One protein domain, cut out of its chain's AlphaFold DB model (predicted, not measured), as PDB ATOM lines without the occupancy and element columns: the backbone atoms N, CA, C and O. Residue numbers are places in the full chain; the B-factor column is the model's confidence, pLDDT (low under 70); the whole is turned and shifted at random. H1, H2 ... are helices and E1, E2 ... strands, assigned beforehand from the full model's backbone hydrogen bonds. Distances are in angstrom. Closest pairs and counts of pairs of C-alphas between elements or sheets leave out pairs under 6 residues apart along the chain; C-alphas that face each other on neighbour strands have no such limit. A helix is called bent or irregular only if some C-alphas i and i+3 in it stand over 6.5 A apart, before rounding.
ATOM      1  N   TYR A   2     350.064 208.761 256.691       94.19
ATOM      2  CA  TYR A   2     350.516 208.360 258.041       94.19
ATOM      3  C   TYR A   2     350.437 206.844 258.313       94.19
ATOM      4  O   TYR A   2     351.426 206.247 258.726       94.19
ATOM      5  N   GLU A   3     349.306 206.214 257.989       96.19
ATOM      6  CA  GLU A   3     349.144 204.754 258.110       96.19
ATOM      7  C   GLU A   3     350.099 203.974 257.195       96.19
ATOM      8  O   GLU A   3     350.642 202.944 257.587       96.19
ATOM      9  N   GLY A   4     350.380 204.503 256.000       97.38
ATOM     10  CA  GLY A   4     351.356 203.924 255.079       97.38
ATOM     11  C   GLY A   4     352.775 203.957 255.645       97.38
ATOM     12  O   GLY A   4     353.493 202.965 255.540       97.38
ATOM     13  N   ILE A   5     353.164 205.057 256.302       98.00
ATOM     14  CA  ILE A   5     354.469 205.173 256.970       98.00
ATOM     15  C   ILE A   5     354.605 204.132 258.080       98.00
ATOM     16  O   ILE A   5     355.581 203.387 258.083       98.00
ATOM     17  N   LYS A   6     353.605 204.014 258.961       97.25
ATOM     18  CA  LYS A   6     353.614 202.997 260.023       97.25
ATOM     19  C   LYS A   6     353.769 201.585 259.469       97.25
ATOM     20  O   LYS A   6     354.586 200.814 259.966       97.25
ATOM     21  N   ALA A   7     353.003 201.258 258.429       97.38
ATOM     22  CA  ALA A   7     353.014 199.932 257.830       97.38
ATOM     23  C   ALA A   7     354.344 199.611 257.127       97.38
ATOM     24  O   ALA A   7     354.869 198.512 257.281       97.38
ATOM     25  N   VAL A   8     354.921 200.560 256.377       97.56
ATOM     26  CA  VAL A   8     356.166 200.322 255.623       97.56
ATOM     27  C   VAL A   8     357.411 200.278 256.517       97.56
ATOM     28  O   VAL A   8     358.416 199.666 256.135       97.56
ATOM     29  N   SER A   9     357.348 200.909 257.696       96.69
ATOM     30  CA  SER A   9     358.468 201.050 258.632       96.69
ATOM     31  C   SER A   9     358.355 200.198 259.899       96.69
ATOM     32  O   SER A   9     359.187 200.345 260.790       96.69
ATOM     33  N   ASN A  10     357.328 199.348 260.028       95.94
ATOM     34  CA  ASN A  10     357.016 198.624 261.271       95.94
ATOM     35  C   ASN A  10     356.914 199.557 262.496       95.94
ATOM     36  O   ASN A  10     357.421 199.244 263.568       95.94
ATOM     37  N   ASP A  11     356.302 200.727 262.303       96.25
ATOM     38  CA  ASP A  11     356.170 201.812 263.287       96.25
ATOM     39  C   ASP A  11     357.505 202.409 263.793       96.25
ATOM     40  O   ASP A  11     357.535 203.184 264.744       96.25
ATOM     41  N   ILE A  12     358.621 202.124 263.109       95.56
ATOM     42  CA  ILE A  12     359.943 202.709 263.381       95.56
ATOM     43  C   ILE A  12     360.188 203.892 262.437       95.56
ATOM     44  O   ILE A  12     360.693 203.733 261.321       95.56
ATOM     45  N   TRP A  13     359.793 205.091 262.862       96.31
ATOM     46  CA  TRP A  13     359.917 206.307 262.057       96.31
ATOM     47  C   TRP A  13     360.014 207.573 262.912       96.31
ATOM     48  O   TRP A  13     359.615 207.605 264.076       96.31
ATOM     49  N   VAL A  14     360.500 208.650 262.298       96.25
ATOM     50  CA  VAL A  14     360.478 210.004 262.855       96.25
ATOM     51  C   VAL A  14     360.028 211.008 261.797       96.25
ATOM     52  O   VAL A  14     360.115 210.755 260.595       96.25
ATOM     53  N   ARG A  15     359.515 212.158 262.233       96.31
ATOM     54  CA  ARG A  15     358.978 213.204 261.356       96.31
ATOM     55  C   ARG A  15     359.652 214.556 261.640       96.31
ATOM     56  O   ARG A  15     359.160 215.297 262.490       96.31
ATOM     57  N   PRO A  16     360.769 214.876 260.957       94.69
ATOM     58  CA  PRO A  16     361.525 216.116 261.173       94.69
ATOM     59  C   PRO A  16     360.753 217.390 260.817       94.69
ATOM     60  O   PRO A  16     360.943 218.423 261.453       94.69
ATOM     61  N   THR A  17     359.875 217.329 259.809       94.62
ATOM     62  CA  THR A  17     359.037 218.459 259.373       94.62
ATOM     63  C   THR A  17     357.600 218.006 259.096       94.62
ATOM     64  O   THR A  17     357.249 216.841 259.271       94.62
ATOM     65  N   ARG A  18     356.701 218.915 258.691       93.44
ATOM     66  CA  ARG A  18     355.270 218.590 258.554       93.44
ATOM     67  C   ARG A  18     354.985 217.468 257.543       93.44
ATOM     68  O   ARG A  18     354.075 216.686 257.798       93.44
ATOM     69  N   SER A  19     355.767 217.384 256.470       94.06
ATOM     70  CA  SER A  19     355.529 216.470 255.342       94.06
ATOM     71  C   SER A  19     356.768 215.649 254.974       94.06
ATOM     72  O   SER A  19     356.940 215.272 253.820       94.06
ATOM     73  N   GLN A  20     357.657 215.402 255.937       95.69
ATOM     74  CA  GLN A  20     358.831 214.552 255.749       95.69
ATOM     75  C   GLN A  20     358.874 213.488 256.831       95.69
ATOM     76  O   GLN A  20     358.707 213.786 258.011       95.69
ATOM     77  N   TRP A  21     359.157 212.263 256.417       97.00
ATOM     78  CA  TRP A  21     359.320 211.122 257.300       97.00
ATOM     79  C   TRP A  21     360.670 210.483 257.019       97.00
ATOM     80  O   TRP A  21     361.068 210.362 255.863       97.00
ATOM     81  N   ILE A  22     361.357 210.080 258.081       96.25
ATOM     82  CA  ILE A  22     362.537 209.225 258.007       96.25
ATOM     83  C   ILE A  22     362.141 207.906 258.655       96.25
ATOM     84  O   ILE A  22     361.588 207.894 259.755       96.25
ATOM     85  N   ILE A  23     362.374 206.809 257.945       96.31
ATOM     86  CA  ILE A  23     361.972 205.462 258.348       96.31
ATOM     87  C   ILE A  23     363.194 204.551 258.397       96.31
ATOM     88  O   ILE A  23     364.137 204.752 257.632       96.31
ATOM     89  N   LEU A  24     363.155 203.523 259.246       94.12
ATOM     90  CA  LEU A  24     364.116 202.421 259.193       94.12
ATOM     91  C   LEU A  24     363.465 201.220 258.504       94.12
ATOM     92  O   LEU A  24     362.401 200.761 258.917       94.12
ATOM     93  N   THR A  25     364.073 200.714 257.434       95.12
ATOM     94  CA  THR A  25     363.533 199.576 256.684       95.12
ATOM     95  C   THR A  25     364.623 198.893 255.863       95.12
ATOM     96  O   THR A  25     365.583 199.533 255.453       95.12
ATOM     97  N   ASN A  26     364.444 197.601 255.580       95.44
ATOM     98  CA  ASN A  26     365.292 196.847 254.644       95.44
ATOM     99  C   ASN A  26     364.769 196.919 253.196       95.44
ATOM    100  O   ASN A  26     365.240 196.192 252.323       95.44
ATOM    101  N   LYS A  27     363.733 197.728 252.947       97.06
ATOM    102  CA  LYS A  27     363.160 197.952 251.618       97.06
ATOM    103  C   LYS A  27     363.974 198.993 250.862       97.06
ATOM    104  O   LYS A  27     364.427 199.974 251.442       97.06
ATOM    105  N   THR A  28     364.080 198.827 249.550       97.88
ATOM    106  CA  THR A  28     364.665 199.860 248.690       97.88
ATOM    107  C   THR A  28     363.739 201.076 248.592       97.88
ATOM    108  O   THR A  28     362.523 200.962 248.774       97.88
ATOM    109  N   ALA A  29     364.281 202.241 248.222       98.31
ATOM    110  CA  ALA A  29     363.482 203.452 248.004       98.31
ATOM    111  C   ALA A  29     362.316 203.234 247.014       98.31
ATOM    112  O   ALA A  29     361.210 203.725 247.241       98.31
ATOM    113  N   GLY A  30     362.531 202.439 245.956       98.50
ATOM    114  CA  GLY A  30     361.483 202.071 244.997       98.50
ATOM    115  C   GLY A  30     360.361 201.250 245.632       98.50
ATOM    116  O   GLY A  30     359.194 201.587 245.472       98.50
ATOM    117  N   GLN A  31     360.705 200.240 246.437       98.56
ATOM    118  CA  GLN A  31     359.714 199.429 247.155       98.56
ATOM    119  C   GLN A  31     358.905 200.253 248.163       98.56
ATOM    120  O   GLN A  31     357.710 200.017 248.331       98.56
ATOM    121  N   VAL A  32     359.541 201.214 248.839       98.56
ATOM    122  CA  VAL A  32     358.853 202.133 249.757       98.56
ATOM    123  C   VAL A  32     357.891 203.039 248.987       98.56
ATOM    124  O   VAL A  32     356.732 203.154 249.379       98.56
ATOM    125  N   ARG A  33     358.337 203.641 247.877       98.19
ATOM    126  CA  ARG A  33     357.494 204.480 247.015       98.19
ATOM    127  C   ARG A  33     356.267 203.716 246.522       98.19
ATOM    128  O   ARG A  33     355.152 204.183 246.726       98.19
ATOM    129  N   ASP A  34     356.474 202.551 245.913       98.44
ATOM    130  CA  ASP A  34     355.400 201.760 245.299       98.44
ATOM    131  C   ASP A  34     354.395 201.265 246.352       98.44
ATOM    132  O   ASP A  34     353.191 201.218 246.110       98.44
ATOM    133  N   PHE A  35     354.865 200.960 247.567       98.25
ATOM    134  CA  PHE A  35     353.982 200.650 248.689       98.25
ATOM    135  C   PHE A  35     353.136 201.864 249.106       98.25
ATOM    136  O   PHE A  35     351.916 201.750 249.241       98.25
ATOM    137  N   LEU A  36     353.770 203.027 249.293       98.00
ATOM    138  CA  LEU A  36     353.117 204.251 249.768       98.00
ATOM    139  C   LEU A  36     352.164 204.878 248.744       98.00
ATOM    140  O   LEU A  36     351.252 205.589 249.157       98.00
ATOM    141  N   GLN A  37     352.314 204.580 247.449       97.31
ATOM    142  CA  GLN A  37     351.357 204.983 246.409       97.31
ATOM    143  C   GLN A  37     349.924 204.507 246.695       97.31
ATOM    144  O   GLN A  37     348.975 205.176 246.309       97.31
ATOM    145  N   ASN A  38     349.750 203.412 247.443       97.19
ATOM    146  CA  ASN A  38     348.428 202.927 247.860       97.19
ATOM    147  C   ASN A  38     347.808 203.736 249.020       97.19
ATOM    148  O   ASN A  38     346.715 203.415 249.479       97.19
ATOM    149  N   TYR A  39     348.521 204.740 249.541       97.06
ATOM    150  CA  TYR A  39     348.151 205.524 250.723       97.06
ATOM    151  C   TYR A  39     348.134 207.040 250.467       97.06
ATOM    152  O   TYR A  39     348.093 207.809 251.438       97.06
ATOM    153  N   ILE A  40     348.223 207.471 249.213       95.50
ATOM    154  CA  ILE A  40     348.207 208.878 248.791       95.50
ATOM    155  C   ILE A  40     347.182 209.073 247.674       95.50
ATOM    156  O   ILE A  40     346.765 208.095 247.049       95.50
ATOM    157  N   ASP A  41     346.789 210.319 247.435       96.19
ATOM    158  CA  ASP A  41     345.882 210.659 246.343       96.19
ATOM    159  C   ASP A  41     346.643 210.747 245.007       96.19
ATOM    160  O   ASP A  41     347.870 210.852 244.960       96.19
ATOM    161  N   SER A  42     345.930 210.658 243.880       92.94
ATOM    162  CA  SER A  42     346.559 210.599 242.548       92.94
ATOM    163  C   SER A  42     347.287 211.882 242.132       92.94
ATOM    164  O   SER A  42     348.076 211.858 241.190       92.94
ATOM    165  N   ASP A  43     346.982 213.000 242.786       95.50
ATOM    166  CA  ASP A  43     347.583 214.315 242.569       95.50
ATOM    167  C   ASP A  43     348.684 214.656 243.589       95.50
ATOM    168  O   ASP A  43     349.338 215.694 243.462       95.50
ATOM    169  N   ASP A  44     348.949 213.771 244.554       95.56
ATOM    170  CA  ASP A  44     350.056 213.920 245.494       95.56
ATOM    171  C   ASP A  44     351.417 213.643 244.832       95.56
ATOM    172  O   ASP A  44     351.579 212.798 243.946       95.56
ATOM    173  N   VAL A  45     352.454 214.315 245.338       96.50
ATOM    174  CA  VAL A  45     353.844 214.096 244.922       96.50
ATOM    175  C   VAL A  45     354.597 213.347 246.016       96.50
ATOM    176  O   VAL A  45     354.681 213.804 247.156       96.50
ATOM    177  N   LEU A  46     355.214 212.219 245.650       97.19
ATOM    178  CA  LEU A  46     356.021 211.401 246.551       97.19
ATOM    179  C   LEU A  46     357.458 211.269 246.038       97.19
ATOM    180  O   LEU A  46     357.701 210.775 244.937       97.19
ATOM    181  N   PHE A  47     358.416 211.661 246.877       97.81
ATOM    182  CA  PHE A  47     359.845 211.496 246.636       97.81
ATOM    183  C   PHE A  47     360.457 210.654 247.751       97.81
ATOM    184  O   PHE A  47     360.263 210.945 248.931       97.81
ATOM    185  N   VAL A  48     361.188 209.605 247.374       98.25
ATOM    186  CA  VAL A  48     361.809 208.671 248.316       98.25
ATOM    187  C   VAL A  48     363.273 208.506 247.945       98.25
ATOM    188  O   VAL A  48     363.593 208.197 246.799       98.25
ATOM    189  N   ILE A  49     364.144 208.686 248.932       97.69
ATOM    190  CA  ILE A  49     365.580 208.445 248.829       97.69
ATOM    191  C   ILE A  49     366.058 207.662 250.040       97.69
ATOM    192  O   ILE A  49     365.478 207.748 251.122       97.69
ATOM    193  N   GLU A  50     367.133 206.919 249.840       96.25
ATOM    194  CA  GLU A  50     367.932 206.378 250.928       96.25
ATOM    195  C   GLU A  50     368.900 207.459 251.422       96.25
ATOM    196  O   GLU A  50     369.463 208.209 250.622       96.25
ATOM    197  N   VAL A  51     369.065 207.561 252.741       92.88
ATOM    198  CA  VAL A  51     369.966 208.523 253.381       92.88
ATOM    199  C   VAL A  51     370.996 207.749 254.186       92.88
ATOM    200  O   VAL A  51     370.638 206.949 255.048       92.88
ATOM    201  N   TRP A  59     369.043 221.946 261.070       96.94
ATOM    202  CA  TRP A  59     369.046 223.203 261.809       96.94
ATOM    203  C   TRP A  59     367.677 223.408 262.454       96.94
ATOM    204  O   TRP A  59     366.660 223.302 261.773       96.94
ATOM    205  N   ASN A  60     367.653 223.712 263.755       96.56
ATOM    206  CA  ASN A  60     366.428 223.986 264.520       96.56
ATOM    207  C   ASN A  60     365.366 222.860 264.481       96.56
ATOM    208  O   ASN A  60     364.165 223.117 264.551       96.56
ATOM    209  N   VAL A  61     365.808 221.608 264.351       96.38
ATOM    210  CA  VAL A  61     364.961 220.419 264.507       96.38
ATOM    211  C   VAL A  61     364.938 220.021 265.985       96.38
ATOM    212  O   VAL A  61     365.934 220.191 266.686       96.38
ATOM    213  N   ASP A  62     363.801 219.506 266.468       96.19
ATOM    214  CA  ASP A  62     363.664 219.036 267.852       96.19
ATOM    215  C   ASP A  62     364.770 218.024 268.193       96.19
ATOM    216  O   ASP A  62     365.009 217.065 267.452       96.19
ATOM    217  N   LYS A  63     365.429 218.219 269.341       96.00
ATOM    218  CA  LYS A  63     366.541 217.378 269.785       96.00
ATOM    219  C   LYS A  63     366.162 215.894 269.853       96.00
ATOM    220  O   LYS A  63     366.981 215.043 269.523       96.00
ATOM    221  N   LYS A  64     364.919 215.560 270.216       96.31
ATOM    222  CA  LYS A  64     364.445 214.166 270.257       96.31
ATOM    223  C   LYS A  64     364.535 213.488 268.891       96.31
ATOM    224  O   LYS A  64     364.816 212.298 268.811       96.31
ATOM    225  N   ILE A  65     364.315 214.250 267.821       95.50
ATOM    226  CA  ILE A  65     364.399 213.759 266.445       95.50
ATOM    227  C   ILE A  65     365.859 213.552 266.053       95.50
ATOM    228  O   ILE A  65     366.205 212.505 265.511       95.50
ATOM    229  N   THR A  66     366.733 214.515 266.358       95.19
ATOM    230  CA  THR A  66     368.165 214.379 266.058       95.19
ATOM    231  C   THR A  66     368.829 213.276 266.880       95.19
ATOM    232  O   THR A  66     369.739 212.620 266.386       95.19
ATOM    233  N   ASP A  67     368.375 213.041 268.112       94.88
ATOM    234  CA  ASP A  67     368.858 211.942 268.952       94.88
ATOM    235  C   ASP A  67     368.460 210.586 268.351       94.88
ATOM    236  O   ASP A  67     369.296 209.692 268.253       94.88
TER     237      ASP A  67
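What this domain is: This is residues 2 to 51 and 59 to 67 of the 71 residues of an uncharacterized protein of Acinetobacter sp. CIP A162 (UniProt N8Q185). A small hairpin of two strands, E1 and E2, sits between a pair of helices running opposite ways, H1 and H2, and a short helix, H3, which meets the hairpin at E1. H1 is the nearer of the pair to the hairpin, and the unnamed residues 40 to 51 fold back past H2. The printed part has 59 residues, with three named helices and two named strands in the order H1, E1, E2, H2, H3; the sheet, E1 - E2, is antiparallel and the class is mixed, helices and strands. It is compact, with a radius of gyration of the C-alphas of 11.9 A, and spans 33 by 26 by 19 A.

How they stand to each other: E1, residues 13 to 17, and E2, residues 20 to 23, are a hairpin, antiparallel at 159 degrees; N 14 and O 22 are 2.9 A apart, as are N 22 and O 14, both within hydrogen-bond range. The closest C-alphas of E2 and H1, residues 2 to 9, are those of Ile 23 and Ser 9, 5.6 A apart. H1 and H2, residues 29 to 39, touch, the closest C-alphas being those of Gly 4 and Leu 36, 5.6 A apart. They run opposite ways at a shallow tilt of 32 degrees, only just short of steep. The closest C-alphas of E1 and H3, residues 63 to 67, are those of Pro 16 and Ile 65, 6.5 A apart. H3 is apart from H1, H2 and E2. Each O i to N i+4 pair is within hydrogen-bond range in H1 and H3, and 5 of 7 are in H2.

Where its parts are: E1 is 12.5 A long and E2 10.0 A. H1 begins at C-alpha 2 (350.516, 208.360, 258.041) and is 10.8 A long. H2 is 15.7 A long and neither bent nor irregular, but only just: C-alphas 35 and 38 are 6.1 A apart. H3 is 6.0 A long and ends at C-alpha 67 (368.858, 211.942, 268.952).

The domain as a whole: The C-alphas farthest apart, those of Ser 42 and Asp 67, are 34.6 A apart. Residues 52 to 58 are not printed, and C-alphas 51 and 59 are 17.0 A apart across this cut, in the link from H2 to H3. The links that are printed whole are tight. Mean pLDDT of the printed part is 96.4, and no printed residue is under 70.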